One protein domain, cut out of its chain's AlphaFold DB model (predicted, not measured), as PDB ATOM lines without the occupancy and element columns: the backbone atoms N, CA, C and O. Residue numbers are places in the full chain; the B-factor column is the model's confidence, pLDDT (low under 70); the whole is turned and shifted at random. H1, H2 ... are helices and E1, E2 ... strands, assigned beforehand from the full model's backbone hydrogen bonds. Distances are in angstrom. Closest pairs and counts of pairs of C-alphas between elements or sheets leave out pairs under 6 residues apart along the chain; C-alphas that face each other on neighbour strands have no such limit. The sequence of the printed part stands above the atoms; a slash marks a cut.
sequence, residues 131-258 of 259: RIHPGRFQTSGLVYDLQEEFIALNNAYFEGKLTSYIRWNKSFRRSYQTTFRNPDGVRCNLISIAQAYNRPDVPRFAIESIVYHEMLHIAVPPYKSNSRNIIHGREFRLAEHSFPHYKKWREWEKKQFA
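Overview. This is residues 131 to 258 of the 259 residues of the protein "SprT-like domain-containing protein" of Fibrobacteres bacterium (UniProt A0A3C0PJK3). A small sheet of three strands, E1, E3 and E2, is covered on one face by two helices, with H2 running along E3 and E2 and H1 slanting over E1. H2 sits in the middle of the model, with H3 and H4 packed on it on the side away from the sheet, and a little hairpin, E4 and E5, sticks out with its residues 224 to 229. The printed part has 128 residues, with four named helices and five named strands in the order H1, E1, E2, E3, H2, E4, E5, H3, H4; the class is mixed, helices and strands. The larger sheet has the order E1, E3, E2 and is mixed, and E4 and E5 make a second, antiparallel sheet. The whole is compact, with a radius of gyration of the C-alphas of 14.7 A and spans of 41 by 39 by 29 A.

Along the chain. Look first for the larger sheet. E3, residues 187 to 193, is its longest strand: find C-alpha 187 at (24.860, -44.220, 30.154), and from there it runs 19.9 A to C-alpha 193. E1 is residues 165 to 168, and E2, residues 176 to 181, is 16.7 A long. Then find H2, residues 204 to 219, the longest helix, which begins at C-alpha 204 at (43.412, -25.736, 14.548) and runs 22.2 A. H1, residues 146 to 158, is 16.3 A long. Further on come E4, residues 223 to 225, and E5, residues 228 to 230. H3 is residues 234 to 242, 12.4 A long. H4, residues 246 to 257, runs 16.1 A and ends at C-alpha 257 at (51.544, -25.073, 29.681).

Arrangement. Start at the inner strand E3. E1 is its parallel neighbour, where you find N 191 and O 165 at 2.8 A and N 165 and O 189 at 3.0 A, within hydrogen-bond range. E2 is its antiparallel neighbour on the other side and forms a hairpin with it; look at N 190 and O 178, 2.8 A apart. H1 and H2 lie on the same face of this sheet: two layers, helices on one face of a sheet. H2 is over E3 and E2 at a height over the sheet of 8.8 A and runs along the strands, at 26 degrees to E3 on the local plane. H1 is over E1 at a height of 11.3 A and runs slantwise to the strands, at 42 degrees to E1 on the local plane. H2 is the hub, touching three other helices. With residues 208 to 212 alone it touches H1, at a steep tilt of 62 degrees, the same way; the closest C-alphas are those of Glu 149 and Glu 208, 6.6 A. With residues 212 to 217 alone it touches H3, at a shallow tilt of 24 degrees, opposite ways; see the closest C-alphas, of His 213 and Glu 240, 6.5 A. With residues 205 to 209 alone it touches H4, only just about perpendicular at 73 degrees; the closest C-alphas are those of Ala 206 and Trp 249, 5.3 A. In the hairpin of E4 and E5, find N 230 and O 223 at 2.8 A; both strands are apart from E1, E2 and E3. Every O i to N i+4 pair is within hydrogen-bond range in H1, H3 and H4, and 10 of 12 are in H2.

Size, cuts and confidence. The two C-alphas farthest apart are those of Pro 200 and Asn 226, 43.7 A. The printed part has no cut, and no link between named elements is long. Residues 131 to 145 hold no named element. The mean pLDDT of the printed part is 92.4, and residues 131 and 228 are under 70.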
ATOM      1  N   ARG A 131      24.108 -37.014  37.063       67.56
ATOM      2  CA  ARG A 131      22.891 -36.749  36.285       67.56
ATOM      3  C   ARG A 131      23.043 -35.363  35.686       67.56
ATOM      4  O   ARG A 131      22.995 -34.375  36.417       67.56
ATOM      5  N   ILE A 132      23.325 -35.290  34.391       72.19
ATOM      6  CA  ILE A 132      23.507 -34.019  33.685       72.19
ATOM      7  C   ILE A 132      22.542 -33.995  32.505       72.19
ATOM      8  O   ILE A 132      22.442 -34.974  31.772       72.19
ATOM      9  N   HIS A 133      21.832 -32.882  32.330       77.62
ATOM     10  CA  HIS A 133      21.015 -32.655  31.141       77.62
ATOM     11  C   HIS A 133      21.929 -32.269  29.972       77.62
ATOM     12  O   HIS A 133      22.613 -31.245  30.084       77.62
ATOM     13  N   PRO A 134      21.934 -33.030  28.862       78.62
ATOM     14  CA  PRO A 134      22.824 -32.748  27.741       78.62
ATOM     15  C   PRO A 134      22.617 -31.376  27.097       78.62
ATOM     16  O   PRO A 134      23.584 -30.753  26.681       78.62
ATOM     17  N   GLY A 135      21.390 -30.840  27.127       79.06
ATOM     18  CA  GLY A 135      21.074 -29.500  26.611       79.06
ATOM     19  C   GLY A 135      21.757 -28.331  27.339       79.06
ATOM     20  O   GLY A 135      21.532 -27.182  26.989       79.06
ATOM     21  N   ARG A 136      22.574 -28.593  28.368       83.94
ATOM     22  CA  ARG A 136      23.396 -27.579  29.056       83.94
ATOM     23  C   ARG A 136      24.861 -27.583  28.608       83.94
ATOM     24  O   ARG A 136      25.677 -26.874  29.198       83.94
ATOM     25  N   PHE A 137      25.237 -28.445  27.669       92.06
ATOM     26  CA  PHE A 137      26.603 -28.526  27.169       92.06
ATOM     27  C   PHE A 137      26.846 -27.449  26.114       92.06
ATOM     28  O   PHE A 137      26.172 -27.415  25.096       92.06
ATOM     29  N   GLN A 138      27.816 -26.575  26.381       93.62
ATOM     30  CA  GLN A 138      28.249 -25.548  25.441       93.62
ATOM     31  C   GLN A 138      29.333 -26.118  24.524       93.62
ATOM     32  O   GLN A 138      30.408 -26.481  25.011       93.62
ATOM     33  N   THR A 139      29.059 -26.184  23.223       96.00
ATOM     34  CA  THR A 139      29.986 -26.700  22.198       96.00
ATOM     35  C   THR A 139      30.677 -25.577  21.434       96.00
ATOM     36  O   THR A 139      31.871 -25.685  21.155       96.00
ATOM     37  N   SER A 140      29.975 -24.473  21.173       96.75
ATOM     38  CA  SER A 140      30.525 -23.315  20.469       96.75
ATOM     39  C   SER A 140      31.478 -22.541  21.376       96.75
ATOM     40  O   SER A 140      31.097 -22.128  22.479       96.75
ATOM     41  N   GLY A 141      32.728 -22.412  20.930       94.25
ATOM     42  CA  GLY A 141      33.774 -21.615  21.569       94.25
ATOM     43  C   GLY A 141      33.918 -20.237  20.926       94.25
ATOM     44  O   GLY A 141      33.031 -19.775  20.218       94.25
ATOM     45  N   LEU A 142      35.055 -19.581  21.167       93.88
ATOM     46  CA  LEU A 142      35.384 -18.285  20.562       93.88
ATOM     47  C   LEU A 142      35.676 -18.390  19.060       93.88
ATOM     48  O   LEU A 142      35.384 -17.459  18.321       93.88
ATOM     49  N   VAL A 143      36.291 -19.498  18.636       96.81
ATOM     50  CA  VAL A 143      36.709 -19.726  17.241       96.81
ATOM     51  C   VAL A 143      36.220 -21.068  16.705       96.81
ATOM     52  O   VAL A 143      35.829 -21.147  15.549       96.81
ATOM     53  N   TYR A 144      36.222 -22.111  17.536       97.06
ATOM     54  CA  TYR A 144      35.885 -23.471  17.118       97.06
ATOM     55  C   TYR A 144      34.593 -23.944  17.780       97.06
ATOM     56  O   TYR A 144      34.406 -23.747  18.989       97.06
ATOM     57  N   ASP A 145      33.739 -24.623  17.016       97.81
ATOM     58  CA  ASP A 145      32.665 -25.439  17.571       97.81
ATOM     59  C   ASP A 145      33.159 -26.876  17.778       97.81
ATOM     60  O   ASP A 145      33.565 -27.572  16.848       97.81
ATOM     61  N   LEU A 146      33.144 -27.334  19.030       98.06
ATOM     62  CA  LEU A 146      33.635 -28.668  19.370       98.06
ATOM     63  C   LEU A 146      32.776 -29.792  18.791       98.06
ATOM     64  O   LEU A 146      33.288 -30.895  18.601       98.06
ATOM     65  N   GLN A 147      31.485 -29.551  18.549       97.88
ATOM     66  CA  GLN A 147      30.604 -30.544  17.943       97.88
ATOM     67  C   GLN A 147      30.999 -30.790  16.485       97.88
ATOM     68  O   GLN A 147      31.026 -31.944  16.057       97.88
ATOM     69  N   GLU A 148      31.350 -29.734  15.749       97.88
ATOM     70  CA  GLU A 148      31.832 -29.836  14.367       97.88
ATOM     71  C   GLU A 148      33.159 -30.595  14.299       97.88
ATOM     72  O   GLU A 148      33.278 -31.564  13.545       97.88
ATOM     73  N   GLU A 149      34.123 -30.231  15.151       98.00
ATOM     74  CA  GLU A 149      35.426 -30.907  15.203       98.00
ATOM     75  C   GLU A 149      35.286 -32.381  15.626       98.00
ATOM     76  O   GLU A 149      35.924 -33.261  15.048       98.00
ATOM     77  N   PHE A 150      34.396 -32.691  16.580       98.44
ATOM     78  CA  PHE A 150      34.095 -34.075  16.952       98.44
ATOM     79  C   PHE A 150      33.514 -34.867  15.776       98.44
ATOM     80  O   PHE A 150      33.965 -35.983  15.525       98.44
ATOM     81  N   ILE A 151      32.533 -34.319  15.049       98.38
ATOM     82  CA  ILE A 151      31.912 -35.008  13.906       98.38
ATOM     83  C   ILE A 151      32.946 -35.257  12.801       98.38
ATOM     84  O   ILE A 151      33.037 -36.378  12.294       98.38
ATOM     85  N   ALA A 152      33.749 -34.246  12.463       98.06
ATOM     86  CA  ALA A 152      34.789 -34.359  11.445       98.06
ATOM     87  C   ALA A 152      35.807 -35.458  11.796       98.06
ATOM     88  O   ALA A 152      36.077 -36.343  10.980       98.06
ATOM     89  N   LEU A 153      36.316 -35.459  13.033       98.31
ATOM     90  CA  LEU A 153      37.270 -36.466  13.500       98.31
ATOM     91  C   LEU A 153      36.644 -37.860  13.620       98.31
ATOM     92  O   LEU A 153      37.302 -38.851  13.307       98.31
ATOM     93  N   ASN A 154      35.380 -37.954  14.044       98.44
ATOM     94  CA  ASN A 154      34.676 -39.230  14.183       98.44
ATOM     95  C   ASN A 154      34.533 -39.915  12.824       98.44
ATOM     96  O   ASN A 154      34.825 -41.102  12.690       98.44
ATOM     97  N   ASN A 155      34.163 -39.151  11.798       98.25
ATOM     98  CA  ASN A 155      34.056 -39.659  10.435       98.25
ATOM     99  C   ASN A 155      35.425 -40.055   9.866       98.25
ATOM    100  O   ASN A 155      35.545 -41.117   9.261       98.25
ATOM    101  N   ALA A 156      36.455 -39.234  10.086       97.50
ATOM    102  CA  ALA A 156      37.778 -39.455   9.506       97.50
ATOM    103  C   ALA A 156      38.552 -40.625  10.141       97.50
ATOM    104  O   ALA A 156      39.259 -41.335   9.432       97.50
ATOM    105  N   TYR A 157      38.439 -40.826  11.458       97.12
ATOM    106  CA  TYR A 157      39.309 -41.758  12.192       97.12
ATOM    107  C   TYR A 157      38.577 -42.884  12.924       97.12
ATOM    108  O   TYR A 157      39.222 -43.818  13.394       97.12
ATOM    109  N   PHE A 158      37.251 -42.802  13.048       96.94
ATOM    110  CA  PHE A 158      36.459 -43.751  13.834       96.94
ATOM    111  C   PHE A 158      35.237 -44.283  13.074       96.94
ATOM    112  O   PHE A 158      34.329 -44.843  13.688       96.94
ATOM    113  N   GLU A 159      35.199 -44.106  11.747       97.38
ATOM    114  CA  GLU A 159      34.116 -44.570  10.865       97.38
ATOM    115  C   GLU A 159      32.720 -44.070  11.295       97.38
ATOM    116  O   GLU A 159      31.709 -44.730  11.061       97.38
ATOM    117  N   GLY A 160      32.653 -42.934  11.996       96.56
ATOM    118  CA  GLY A 160      31.408 -42.396  12.549       96.56
ATOM    119  C   GLY A 160      30.834 -43.191  13.734       96.56
ATOM    120  O   GLY A 160      29.726 -42.901  14.182       96.56
ATOM    121  N   LYS A 161      31.554 -44.187  14.268       96.94
ATOM    122  CA  LYS A 161      31.034 -45.130  15.276       96.94
ATOM    123  C   LYS A 161      31.058 -44.594  16.709       96.94
ATOM    124  O   LYS A 161      30.358 -45.135  17.567       96.94
ATOM    125  N   LEU A 162      31.845 -43.557  17.017       96.88
ATOM    126  CA  LEU A 162      31.882 -43.024  18.381       96.88
ATOM    127  C   LEU A 162      30.648 -42.176  18.683       96.88
ATOM    128  O   LEU A 162      30.290 -41.265  17.946       96.88
ATOM    129  N   THR A 163      30.042 -42.439  19.841       96.00
ATOM    130  CA  THR A 163      28.948 -41.634  20.392       96.00
ATOM    131  C   THR A 163      29.400 -40.973  21.689       96.00
ATOM    132  O   THR A 163      29.723 -41.647  22.676       96.00
ATOM    133  N   SER A 164      29.418 -39.642  21.700       96.06
ATOM    134  CA  SER A 164      29.735 -38.839  22.880       96.06
ATOM    135  C   SER A 164      29.109 -37.460  22.776       96.06
ATOM    136  O   SER A 164      29.006 -36.897  21.692       96.06
ATOM    137  N   TYR A 165      28.771 -36.882  23.925       96.44
ATOM    138  CA  TYR A 165      28.644 -35.435  24.026       96.44
ATOM    139  C   TYR A 165      30.038 -34.813  24.111       96.44
ATOM    140  O   TYR A 165      30.968 -35.435  24.638       96.44
ATOM    141  N   ILE A 166      30.178 -33.576  23.651       97.50
ATOM    142  CA  ILE A 166      31.402 -32.791  23.798       97.50
ATOM    143  C   ILE A 166      31.060 -31.382  24.279       97.50
ATOM    144  O   ILE A 166      29.981 -30.867  24.000       97.50
ATOM    145  N   ARG A 167      31.942 -30.775  25.075       96.62
ATOM    146  CA  ARG A 167      31.744 -29.412  25.576       96.62
ATOM    147  C   ARG A 167      33.042 -28.704  25.910       96.62
ATOM    148  O   ARG A 167      34.037 -29.339  26.274       96.62
ATOM    149  N   TRP A 168      32.954 -27.386  25.988       96.88
ATOM    150  CA  TRP A 168      33.914 -26.584  26.726       96.88
ATOM    151  C   TRP A 168      33.729 -26.784  28.234       96.88
ATOM    152  O   TRP A 168      32.634 -26.694  28.796       96.88
ATOM    153  N   ASN A 169      34.824 -27.101  28.915       92.00
ATOM    154  CA  ASN A 169      34.888 -27.282  30.358       92.00
ATOM    155  C   ASN A 169      34.964 -25.923  31.074       92.00
ATOM    156  O   ASN A 169      35.358 -24.930  30.484       92.00
ATOM    157  N   LYS A 170      34.676 -25.866  32.378       85.94
ATOM    158  CA  LYS A 170      34.962 -24.678  33.209       85.94
ATOM    159  C   LYS A 170      36.415 -24.622  33.695       85.94
ATOM    160  O   LYS A 170      36.894 -23.566  34.084       85.94
ATOM    161  N   SER A 171      37.113 -25.762  33.722       87.81
ATOM    162  CA  SER A 171      38.525 -25.802  34.114       87.81
ATOM    163  C   SER A 171      39.410 -25.220  33.018       87.81
ATOM    164  O   SER A 171      39.237 -25.538  31.842       87.81
ATOM    165  N   PHE A 172      40.405 -24.431  33.419       86.19
ATOM    166  CA  PHE A 172      41.324 -23.806  32.476       86.19
ATOM    167  C   PHE A 172      42.287 -24.796  31.821       86.19
ATOM    168  O   PHE A 172      42.560 -24.676  30.635       86.19
ATOM    169  N   ARG A 173      42.783 -25.796  32.561       86.19
ATOM    170  CA  ARG A 173      43.916 -26.625  32.105       86.19
ATOM    171  C   ARG A 173      43.594 -28.077  31.787       86.19
ATOM    172  O   ARG A 173      44.379 -28.721  31.109       86.19
ATOM    173  N   ARG A 174      42.500 -28.627  32.319       90.12
ATOM    174  CA  ARG A 174      42.253 -30.070  32.237       90.12
ATOM    175  C   ARG A 174      41.133 -30.398  31.262       90.12
ATOM    176  O   ARG A 174      39.963 -30.141  31.564       90.12
ATOM    177  N   SER A 175      41.522 -31.009  30.150       94.81
ATOM    178  CA  SER A 175      40.630 -31.795  29.304       94.81
ATOM    179  C   SER A 175      40.478 -33.200  29.890       94.81
ATOM    180  O   SER A 175      41.350 -33.649  30.642       94.81
ATOM    181  N   TYR A 176      39.323 -33.825  29.676       94.56
ATOM    182  CA  TYR A 176      39.082 -35.210  30.076       94.56
ATOM    183  C   TYR A 176      37.840 -35.797  29.402       94.56
ATOM    184  O   TYR A 176      36.855 -35.098  29.134       94.56
ATOM    185  N   GLN A 177      37.842 -37.119  29.292       93.62
ATOM    186  CA  GLN A 177      36.682 -37.952  29.025       93.62
ATOM    187  C   GLN A 177      36.062 -38.468  30.337       93.62
ATOM    188  O   GLN A 177      36.746 -38.759  31.324       93.62
ATOM    189  N   THR A 178      34.733 -38.547  30.387       90.75
ATOM    190  CA  THR A 178      34.007 -39.185  31.489       90.75
ATOM    191  C   THR A 178      32.710 -39.833  31.012       90.75
ATOM    192  O   THR A 178      32.283 -39.645  29.875       90.75
ATOM    193  N   THR A 179      32.048 -40.566  31.908       89.75
ATOM    194  CA  THR A 179      30.706 -41.108  31.665       89.75
ATOM    195  C   THR A 179      29.709 -40.543  32.666       89.75
ATOM    196  O   THR A 179      30.047 -40.234  33.812       89.75
ATOM    197  N   PHE A 180      28.469 -40.382  32.225       85.06
ATOM    198  CA  PHE A 180      27.366 -39.884  33.043       85.06
ATOM    199  C   PHE A 180      26.073 -40.612  32.655       85.06
ATOM    200  O   PHE A 180      26.074 -41.388  31.699       85.06
ATOM    201  N   ARG A 181      24.981 -40.403  33.400       83.06
ATOM    202  CA  ARG A 181      23.652 -40.855  32.960       83.06
ATOM    203  C   ARG A 181      22.798 -39.659  32.597       83.06
ATOM    204  O   ARG A 181      22.737 -38.690  33.361       83.06
ATOM    205  N   ASN A 182      22.160 -39.734  31.439       83.38
ATOM    206  CA  ASN A 182      21.184 -38.741  31.021       83.38
ATOM    207  C   ASN A 182      19.905 -38.849  31.898       83.38
ATOM    208  O   ASN A 182      19.817 -39.733  32.762       83.38
ATOM    209  N   PRO A 183      18.927 -37.941  31.739       81.12
ATOM    210  CA  PRO A 183      17.672 -37.982  32.493       81.12
ATOM    211  C   PRO A 183      16.909 -39.308  32.367       81.12
ATOM    212  O   PRO A 183      16.316 -39.749  33.347       81.12
ATOM    213  N   ASP A 184      17.026 -39.978  31.219       84.50
ATOM    214  CA  ASP A 184      16.393 -41.273  30.927       84.50
ATOM    215  C   ASP A 184      17.163 -42.471  31.519       84.50
ATOM    216  O   ASP A 184      16.799 -43.627  31.324       84.50
ATOM    217  N   GLY A 185      18.255 -42.223  32.251       80.38
ATOM    218  CA  GLY A 185      19.061 -43.260  32.904       80.38
ATOM    219  C   GLY A 185      20.060 -43.978  31.988       80.38
ATOM    220  O   GLY A 185      20.814 -44.836  32.471       80.38
ATOM    221  N   VAL A 186      20.124 -43.599  30.709       85.56
ATOM    222  CA  VAL A 186      21.060 -44.133  29.714       85.56
ATOM    223  C   VAL A 186      22.469 -43.640  30.019       85.56
ATOM    224  O   VAL A 186      22.688 -42.462  30.314       85.56
ATOM    225  N   ARG A 187      23.444 -44.552  29.977       88.31
ATOM    226  CA  ARG A 187      24.860 -44.220  30.154       88.31
ATOM    227  C   ARG A 187      25.394 -43.563  28.883       88.31
ATOM    228  O   ARG A 187      25.292 -44.135  27.805       88.31
ATOM    229  N   CYS A 188      26.014 -42.399  29.029       91.12
ATOM    230  CA  CYS A 188      26.557 -41.612  27.926       91.12
ATOM    231  C   CYS A 188      28.018 -41.230  28.191       91.12
ATOM    232  O   CYS A 188      28.429 -41.073  29.346       91.12
ATOM    233  N   ASN A 189      28.784 -41.030  27.117       94.56
ATOM    234  CA  ASN A 189      30.122 -40.443  27.171       94.56
ATOM    235  C   ASN A 189      30.045 -38.913  27.116       94.56
ATOM    236  O   ASN A 189      29.144 -38.343  26.494       94.56
ATOM    237  N   LEU A 190      30.997 -38.252  27.771       95.06
ATOM    238  CA  LEU A 190      31.181 -36.809  27.721       95.06
ATOM    239  C   LEU A 190      32.668 -36.477  27.624       95.06
ATOM    240  O   LEU A 190      33.431 -36.765  28.548       95.06
ATOM    241  N   ILE A 191      33.043 -35.797  26.550       97.31
ATOM    242  CA  ILE A 191      34.348 -35.167  26.376       97.31
ATOM    243  C   ILE A 191      34.243 -33.718  26.861       97.31
ATOM    244  O   ILE A 191      33.310 -32.991  26.524       97.31
ATOM    245  N   SER A 192      35.174 -33.291  27.705       96.75
ATOM    246  CA  SER A 192      35.251 -31.921  28.214       96.75
ATOM    247  C   SER A 192      36.616 -31.337  27.873       96.75
ATOM    248  O   SER A 192      37.615 -31.819  28.394       96.75
ATOM    249  N   ILE A 193      36.658 -30.286  27.053       97.94
ATOM    250  CA  ILE A 193      37.900 -29.635  26.608       97.94
ATOM    251  C   ILE A 193      38.190 -28.395  27.461       97.94
ATOM    252  O   ILE A 193      37.289 -27.613  27.763       97.94
ATOM    253  N   ALA A 194      39.436 -28.222  27.903       96.31
ATOM    254  CA  ALA A 194      39.833 -27.130  28.794       96.31
ATOM    255  C   ALA A 194      39.726 -25.733  28.149       96.31
ATOM    256  O   ALA A 194      39.963 -25.581  26.953       96.31
ATOM    257  N   GLN A 195      39.469 -24.691  28.950       95.06
ATOM    258  CA  GLN A 195      39.359 -23.310  28.434       95.06
ATOM    259  C   GLN A 195      40.653 -22.762  27.830       95.06
ATOM    260  O   GLN A 195      40.593 -21.869  26.998       95.06
ATOM    261  N   ALA A 196      41.826 -23.289  28.185       94.44
ATOM    262  CA  ALA A 196      43.074 -22.844  27.570       94.44
ATOM    263  C   ALA A 196      43.158 -23.124  26.059       94.44
ATOM    264  O   ALA A 196      43.940 -22.471  25.365       94.44
ATOM    265  N   TYR A 197      42.350 -24.067  25.566       96.31
ATOM    266  CA  TYR A 197      42.164 -24.342  24.144       96.31
ATOM    267  C   TYR A 197      41.105 -23.418  23.506       96.31
ATOM    268  O   TYR A 197      41.087 -23.249  22.296       96.31
ATOM    269  N   ASN A 198      40.253 -22.759  24.293       96.12
ATOM    270  CA  ASN A 198      39.226 -21.839  23.807       96.12
ATOM    271  C   ASN A 198      39.762 -20.402  23.699       96.12
ATOM    272  O   ASN A 198      39.323 -19.512  24.428       96.12
ATOM    273  N   ARG A 199      40.761 -20.174  22.841       94.06
ATOM    274  CA  ARG A 199      41.350 -18.844  22.622       94.06
ATOM    275  C   ARG A 199      41.632 -18.605  21.134       94.06
ATOM    276  O   ARG A 199      41.896 -19.575  20.427       94.06
ATOM    277  N   PRO A 200      41.621 -17.348  20.654       94.12
ATOM    278  CA  PRO A 200      41.849 -17.055  19.237       94.12
ATOM    279  C   PRO A 200      43.241 -17.434  18.715       94.12
ATOM    280  O   PRO A 200      43.401 -17.700  17.530       94.12
ATOM    281  N   ASP A 201      44.245 -17.478  19.591       94.12
ATOM    282  CA  ASP A 201      45.629 -17.841  19.270       94.12
ATOM    283  C   ASP A 201      45.865 -19.360  19.218       94.12
ATOM    284  O   ASP A 201      46.975 -19.809  18.917       94.12
ATOM    285  N   VAL A 202      44.844 -20.170  19.517       96.38
ATOM    286  CA  VAL A 202      44.958 -21.629  19.497       96.38
ATOM    287  C   VAL A 202      44.834 -22.121  18.053       96.38
ATOM    288  O   VAL A 202      43.790 -21.946  17.420       96.38
ATOM    289  N   PRO A 203      45.880 -22.762  17.505       97.00
ATOM    290  CA  PRO A 203      45.856 -23.229  16.131       97.00
ATOM    291  C   PRO A 203      44.972 -24.472  15.989       97.00
ATOM    292  O   PRO A 203      44.908 -25.306  16.897       97.00
ATOM    293  N   ARG A 204      44.365 -24.647  14.811       96.69
ATOM    294  CA  ARG A 204      43.412 -25.736  14.548       96.69
ATOM    295  C   ARG A 204      43.969 -27.122  14.867       96.69
ATOM    296  O   ARG A 204      43.321 -27.893  15.565       96.69
ATOM    297  N   PHE A 205      45.222 -27.388  14.483       97.31
ATOM    298  CA  PHE A 205      45.870 -28.673  14.767       97.31
ATOM    299  C   PHE A 205      45.907 -29.014  16.266       97.31
ATOM    300  O   PHE A 205      45.932 -30.190  16.620       97.31
ATOM    301  N   ALA A 206      45.947 -28.014  17.158       97.44
ATOM    302  CA  ALA A 206      45.960 -28.242  18.598       97.44
ATOM    303  C   ALA A 206      44.573 -28.645  19.113       97.44
ATOM    304  O   ALA A 206      44.494 -29.541  19.952       97.44
ATOM    305  N   ILE A 207      43.503 -28.033  18.584       97.88
ATOM    306  CA  ILE A 207      42.111 -28.418  18.868       97.88
ATOM    307  C   ILE A 207      41.826 -29.825  18.368       97.88
ATOM    308  O   ILE A 207      41.388 -30.670  19.144       97.88
ATOM    309  N   GLU A 208      42.130 -30.095  17.102       98.12
ATOM    310  CA  GLU A 208      41.898 -31.410  16.507       98.12
ATOM    311  C   GLU A 208      42.645 -32.499  17.292       98.12
ATOM    312  O   GLU A 208      42.070 -33.533  17.622       98.12
ATOM    313  N   SER A 209      43.900 -32.234  17.683       98.31
ATOM    314  CA  SER A 209      44.706 -33.193  18.450       98.31
ATOM    315  C   SER A 209      44.149 -33.463  19.848       98.31
ATOM    316  O   SER A 209      44.092 -34.623  20.252       98.31
ATOM    317  N   ILE A 210      43.726 -32.432  20.600       97.75
ATOM    318  CA  ILE A 210      43.163 -32.661  21.940       97.75
ATOM    319  C   ILE A 210      41.796 -33.345  21.862       97.75
ATOM    320  O   ILE A 210      41.521 -34.235  22.663       97.75
ATOM    321  N   VAL A 211      40.947 -32.989  20.892       98.31
ATOM    322  CA  VAL A 211      39.651 -33.659  20.704       98.31
ATOM    323  C   VAL A 211      39.874 -35.125  20.329       98.31
ATOM    324  O   VAL A 211      39.294 -35.999  20.969       98.31
ATOM    325  N   TYR A 212      40.783 -35.407  19.390       98.56
ATOM    326  CA  TYR A 212      41.164 -36.770  19.020       98.56
ATOM    327  C   TYR A 212      41.711 -37.569  20.215       98.56
ATOM    328  O   TYR A 212      41.279 -38.699  20.444       98.56
ATOM    329  N   HIS A 213      42.589 -36.976  21.035       98.06
ATOM    330  CA  HIS A 213      43.090 -37.598  22.268       98.06
ATOM    331  C   HIS A 213      41.946 -38.002  23.208       98.06
ATOM    332  O   HIS A 213      41.924 -39.117  23.729       98.06
ATOM    333  N   GLU A 214      40.977 -37.112  23.425       97.81
ATOM    334  CA  GLU A 214      39.840 -37.412  24.295       97.81
ATOM    335  C   GLU A 214      38.879 -38.448  23.691       97.81
ATOM    336  O   GLU A 214      38.294 -39.248  24.425       97.81
ATOM    337  N   MET A 215      38.755 -38.497  22.362       98.38
ATOM    338  CA  MET A 215      38.011 -39.543  21.650       98.38
ATOM    339  C   MET A 215      38.682 -40.914  21.779       98.38
ATOM    340  O   MET A 215      37.986 -41.918  21.958       98.38
ATOM    341  N   LEU A 216      40.018 -40.970  21.777       97.88
ATOM    342  CA  LEU A 216      40.755 -42.218  21.986       97.88
ATOM    343  C   LEU A 216      40.473 -42.854  23.347       97.88
ATOM    344  O   LEU A 216      40.468 -44.076  23.434       97.88
ATOM    345  N   HIS A 217      40.166 -42.078  24.393       95.75
ATOM    346  CA  HIS A 217      39.764 -42.651  25.690       95.75
ATOM    347  C   HIS A 217      38.435 -43.408  25.626       95.75
ATOM    348  O   HIS A 217      38.169 -44.256  26.476       95.75
ATOM    349  N   ILE A 218      37.591 -43.101  24.636       95.56
ATOM    350  CA  ILE A 218      36.351 -43.839  24.374       95.56
ATOM    351  C   ILE A 218      36.655 -45.085  23.543       95.56
ATOM    352  O   ILE A 218      36.174 -46.166  23.876       95.56
ATOM    353  N   ALA A 219      37.451 -44.936  22.480       96.00
ATOM    354  CA  ALA A 219      37.773 -46.025  21.559       96.00
ATOM    355  C   ALA A 219      38.666 -47.106  22.194       96.00
ATOM    356  O   ALA A 219      38.491 -48.290  21.924       96.00
ATOM    357  N   VAL A 220      39.607 -46.699  23.049       93.88
ATOM    358  CA  VAL A 220      40.570 -47.565  23.737       93.88
ATOM    359  C   VAL A 220      40.439 -47.323  25.246       93.88
ATOM    360  O   VAL A 220      41.211 -46.550  25.824       93.88
ATOM    361  N   PRO A 221      39.431 -47.930  25.901       87.31
ATOM    362  CA  PRO A 221      39.148 -47.664  27.303       87.31
ATOM    363  C   PRO A 221      40.282 -48.143  28.225       87.31
ATOM    364  O   PRO A 221      40.972 -49.125  27.934       87.31
ATOM    365  N   PRO A 222      40.463 -47.488  29.387       86.69
ATOM    366  CA  PRO A 222      41.468 -47.877  30.366       86.69
ATOM    367  C   PRO A 222      41.197 -49.281  30.920       86.69
ATOM    368  O   PRO A 222      40.054 -49.637  31.207       86.69
ATOM    369  N   TYR A 223      42.259 -50.046  31.172       80.56
ATOM    370  CA  TYR A 223      42.173 -51.388  31.760       80.56
ATOM    371  C   TYR A 223      42.997 -51.503  33.045       80.56
ATOM    372  O   TYR A 223      43.836 -50.654  33.362       80.56
ATOM    373  N   LYS A 224      42.753 -52.561  33.822       80.19
ATOM    374  CA  LYS A 224      43.524 -52.869  35.033       80.19
ATOM    375  C   LYS A 224      44.608 -53.896  34.734       80.19
ATOM    376  O   LYS A 224      44.327 -54.936  34.155       80.19
ATOM    377  N   SER A 225      45.826 -53.630  35.194       79.88
ATOM    378  CA  SER A 225      46.935 -54.588  35.181       79.88
ATOM    379  C   SER A 225      47.702 -54.497  36.497       79.88
ATOM    380  O   SER A 225      48.078 -53.404  36.924       79.88
ATOM    381  N   ASN A 226      47.900 -55.633  37.173       79.81
ATOM    382  CA  ASN A 226      48.612 -55.726  38.456       79.81
ATOM    383  C   ASN A 226      48.145 -54.674  39.483       79.81
ATOM    384  O   ASN A 226      48.954 -53.945  40.058       79.81
ATOM    385  N   SER A 227      46.825 -54.548  39.680       76.31
ATOM    386  CA  SER A 227      46.163 -53.559  40.559       76.31
ATOM    387  C   SER A 227      46.355 -52.072  40.202       76.31
ATOM    388  O   SER A 227      45.900 -51.196  40.938       76.31
ATOM    389  N   ARG A 228      46.972 -51.760  39.056       68.06
ATOM    390  CA  ARG A 228      47.115 -50.395  38.533       68.06
ATOM    391  C   ARG A 228      46.159 -50.163  37.366       68.06
ATOM    392  O   ARG A 228      45.999 -51.025  36.506       68.06
ATOM    393  N   ASN A 229      45.547 -48.981  37.326       80.00
ATOM    394  CA  ASN A 229      44.781 -48.535  36.164       80.00
ATOM    395  C   ASN A 229      45.760 -48.044  35.093       80.00
ATOM    396  O   ASN A 229      46.499 -47.084  35.323       80.00
ATOM    397  N   ILE A 230      45.758 -48.695  33.936       87.62
ATOM    398  CA  ILE A 230      46.522 -48.293  32.762       87.62
ATOM    399  C   ILE A 230      45.590 -47.477  31.872       87.62
ATOM    400  O   ILE A 230      44.686 -48.021  31.244       87.62
ATOM    401  N   ILE A 231      45.798 -46.160  31.871       86.00
ATOM    402  CA  ILE A 231      44.976 -45.221  31.099       86.00
ATOM    403  C   ILE A 231      45.448 -45.182  29.646       86.00
ATOM    404  O   ILE A 231      44.687 -45.463  28.732       86.00
ATOM    405  N   HIS A 232      46.735 -44.906  29.439       92.44
ATOM    406  CA  HIS A 232      47.346 -44.857  28.113       92.44
ATOM    407  C   HIS A 232      48.142 -46.134  27.862       92.44
ATOM    408  O   HIS A 232      49.353 -46.181  28.083       92.44
ATOM    409  N   GLY A 233      47.448 -47.203  27.468       92.31
ATOM    410  CA  GLY A 233      48.061 -48.480  27.098       92.31
ATOM    411  C   GLY A 233      48.906 -48.408  25.818       92.31
ATOM    412  O   GLY A 233      49.077 -47.348  25.215       92.31
ATOM    413  N   ARG A 234      49.442 -49.555  25.379       94.62
ATOM    414  CA  ARG A 234      50.206 -49.644  24.122       94.62
ATOM    415  C   ARG A 234      49.356 -49.232  22.917       94.62
ATOM    416  O   ARG A 234      49.807 -48.405  22.137       94.62
ATOM    417  N   GLU A 235      48.149 -49.779  22.800       94.81
ATOM    418  CA  GLU A 235      47.214 -49.482  21.704       94.81
ATOM    419  C   GLU A 235      46.832 -48.004  21.669       94.81
ATOM    420  O   GLU A 235      46.960 -47.373  20.626       94.81
ATOM    421  N   PHE A 236      46.490 -47.427  22.830       96.94
ATOM    422  CA  PHE A 236      46.202 -45.997  22.953       96.94
ATOM    423  C   PHE A 236      47.361 -45.158  22.415       96.94
ATOM    424  O   PHE A 236      47.162 -44.295  21.569       96.94
ATOM    425  N   ARG A 237      48.590 -45.427  22.881       96.44
ATOM    426  CA  ARG A 237      49.765 -44.663  22.445       96.44
ATOM    427  C   ARG A 237      50.012 -44.815  20.949       96.44
ATOM    428  O   ARG A 237      50.337 -43.826  20.312       96.44
ATOM    429  N   LEU A 238      49.867 -46.012  20.384       96.69
ATOM    430  CA  LEU A 238      50.049 -46.215  18.944       96.69
ATOM    431  C   LEU A 238      49.034 -45.411  18.128       96.69
ATOM    432  O   LEU A 238      49.435 -44.714  17.199       96.69
ATOM    433  N   ALA A 239      47.757 -45.455  18.515       96.44
ATOM    434  CA  ALA A 239      46.715 -44.666  17.869       96.44
ATOM    435  C   ALA A 239      46.996 -43.161  18.005       96.44
ATOM    436  O   ALA A 239      47.000 -42.436  17.015       96.44
ATOM    437  N   GLU A 240      47.357 -42.700  19.203       97.12
ATOM    438  CA  GLU A 240      47.701 -41.300  19.454       97.12
ATOM    439  C   GLU A 240      48.881 -40.824  18.589       97.12
ATOM    440  O   GLU A 240      48.813 -39.760  17.980       97.12
ATOM    441  N   HIS A 241      49.942 -41.630  18.473       96.94
ATOM    442  CA  HIS A 241      51.118 -41.295  17.664       96.94
ATOM    443  C   HIS A 241      50.846 -41.345  16.156       96.94
ATOM    444  O   HIS A 241      51.598 -40.734  15.396       96.94
ATOM    445  N   SER A 242      49.804 -42.061  15.725       95.06
ATOM    446  CA  SER A 242      49.391 -42.114  14.320       95.06
ATOM    447  C   SER A 242      48.688 -40.835  13.857       95.06
ATOM    448  O   SER A 242      48.594 -40.593  12.654       95.06
ATOM    449  N   PHE A 243      48.237 -39.988  14.789       97.12
ATOM    450  CA  PHE A 243      47.573 -38.740  14.441       97.12
ATOM    451  C   PHE A 243      48.555 -37.761  13.765       97.12
ATOM    452  O   PHE A 243      49.602 -37.458  14.352       97.12
ATOM    453  N   PRO A 244      48.234 -37.200  12.577       95.88
ATOM    454  CA  PRO A 244      49.188 -36.433  11.765       95.88
ATOM    455  C   PRO A 244      49.886 -35.272  12.487       95.88
ATOM    456  O   PRO A 244      51.028 -34.925  12.178       95.88
ATOM    457  N   HIS A 245      49.219 -34.657  13.464       94.75
ATOM    458  CA  HIS A 245      49.733 -33.492  14.185       94.75
ATOM    459  C   HIS A 245      50.191 -33.785  15.611       94.75
ATOM    460  O   HIS A 245      50.554 -32.847  16.321       94.75
ATOM    461  N   TYR A 246      50.271 -35.057  16.014       96.25
ATOM    462  CA  TYR A 246      50.621 -35.447  17.380       96.25
ATOM    463  C   TYR A 246      51.899 -34.765  17.889       96.25
ATOM    464  O   TYR A 246      51.858 -34.042  18.884       96.25
ATOM    465  N   LYS A 247      53.031 -34.918  17.185       96.69
ATOM    466  CA  LYS A 247      54.318 -34.334  17.619       96.69
ATOM    467  C   LYS A 247      54.232 -32.811  17.764       96.69
ATOM    468  O   LYS A 247      54.614 -32.262  18.795       96.69
ATOM    469  N   LYS A 248      53.656 -32.149  16.756       97.38
ATOM    470  CA  LYS A 248      53.478 -30.692  16.718       97.38
ATOM    471  C   LYS A 248      52.586 -30.201  17.864       97.38
ATOM    472  O   LYS A 248      52.891 -29.190  18.494       97.38
ATOM    473  N   TRP A 249      51.511 -30.926  18.164       97.06
ATOM    474  CA  TRP A 249      50.629 -30.638  19.292       97.06
ATOM    475  C   TRP A 249      51.333 -30.812  20.638       97.06
ATOM    476  O   TRP A 249      51.253 -29.903  21.457       97.06
ATOM    477  N   ARG A 250      52.089 -31.898  20.858       95.94
ATOM    478  CA  ARG A 250      52.842 -32.103  22.113       95.94
ATOM    479  C   ARG A 250      53.866 -30.994  22.365       95.94
ATOM    480  O   ARG A 250      54.020 -30.541  23.498       95.94
ATOM    481  N   GLU A 251      54.551 -30.532  21.320       96.38
ATOM    482  CA  GLU A 251      55.477 -29.397  21.413       96.38
ATOM    483  C   GLU A 251      54.759 -28.084  21.728       96.38
ATOM    484  O   GLU A 251      55.214 -27.320  22.582       96.38
ATOM    485  N   TRP A 252      53.633 -27.823  21.059       95.62
ATOM    486  CA  TRP A 252      52.799 -26.655  21.332       95.62
ATOM    487  C   TRP A 252      52.269 -26.681  22.770       95.62
ATOM    488  O   TRP A 252      52.428 -25.699  23.491       95.62
ATOM    489  N   GLU A 253      51.738 -27.816  23.230       92.94
ATOM    490  CA  GLU A 253      51.203 -27.996  24.582       92.94
ATOM    491  C   GLU A 253      52.289 -27.731  25.633       92.94
ATOM    492  O   GLU A 253      52.078 -26.963  26.573       92.94
ATOM    493  N   LYS A 254      53.497 -28.272  25.429       92.44
ATOM    494  CA  LYS A 254      54.637 -28.011  26.315       92.44
ATOM    495  C   LYS A 254      54.960 -26.518  26.410       92.44
ATOM    496  O   LYS A 254      55.244 -26.047  27.501       92.44
ATOM    497  N   LYS A 255      54.910 -25.773  25.302       91.88
ATOM    498  CA  LYS A 255      55.178 -24.322  25.300       91.88
ATOM    499  C   LYS A 255      54.065 -23.521  25.980       91.88
ATOM    500  O   LYS A 255      54.361 -22.567  26.685       91.88
ATOM    501  N   GLN A 256      52.805 -23.905  25.782       87.56
ATOM    502  CA  GLN A 256      51.648 -23.186  26.333       87.56
ATOM    503  C   GLN A 256      51.419 -23.451  27.825       87.56
ATOM    504  O   GLN A 256      50.871 -22.604  28.529       87.56
ATOM    505  N   PHE A 257      51.808 -24.634  28.310       82.75
ATOM    506  CA  PHE A 257      51.544 -25.073  29.681       82.75
ATOM    507  C   PHE A 257      52.800 -25.342  30.508       82.75
ATOM    508  O   PHE A 257      52.671 -25.853  31.622       82.75
ATOM    509  N   ALA A 258      53.990 -24.997  30.002       73.38
ATOM    510  CA  ALA A 258      55.180 -24.896  30.838       73.38
ATOM    511  C   ALA A 258      54.875 -23.937  32.000       73.38
ATOM    512  O   ALA A 258      54.466 -22.796  31.783       73.38
TER     513      ALA A 258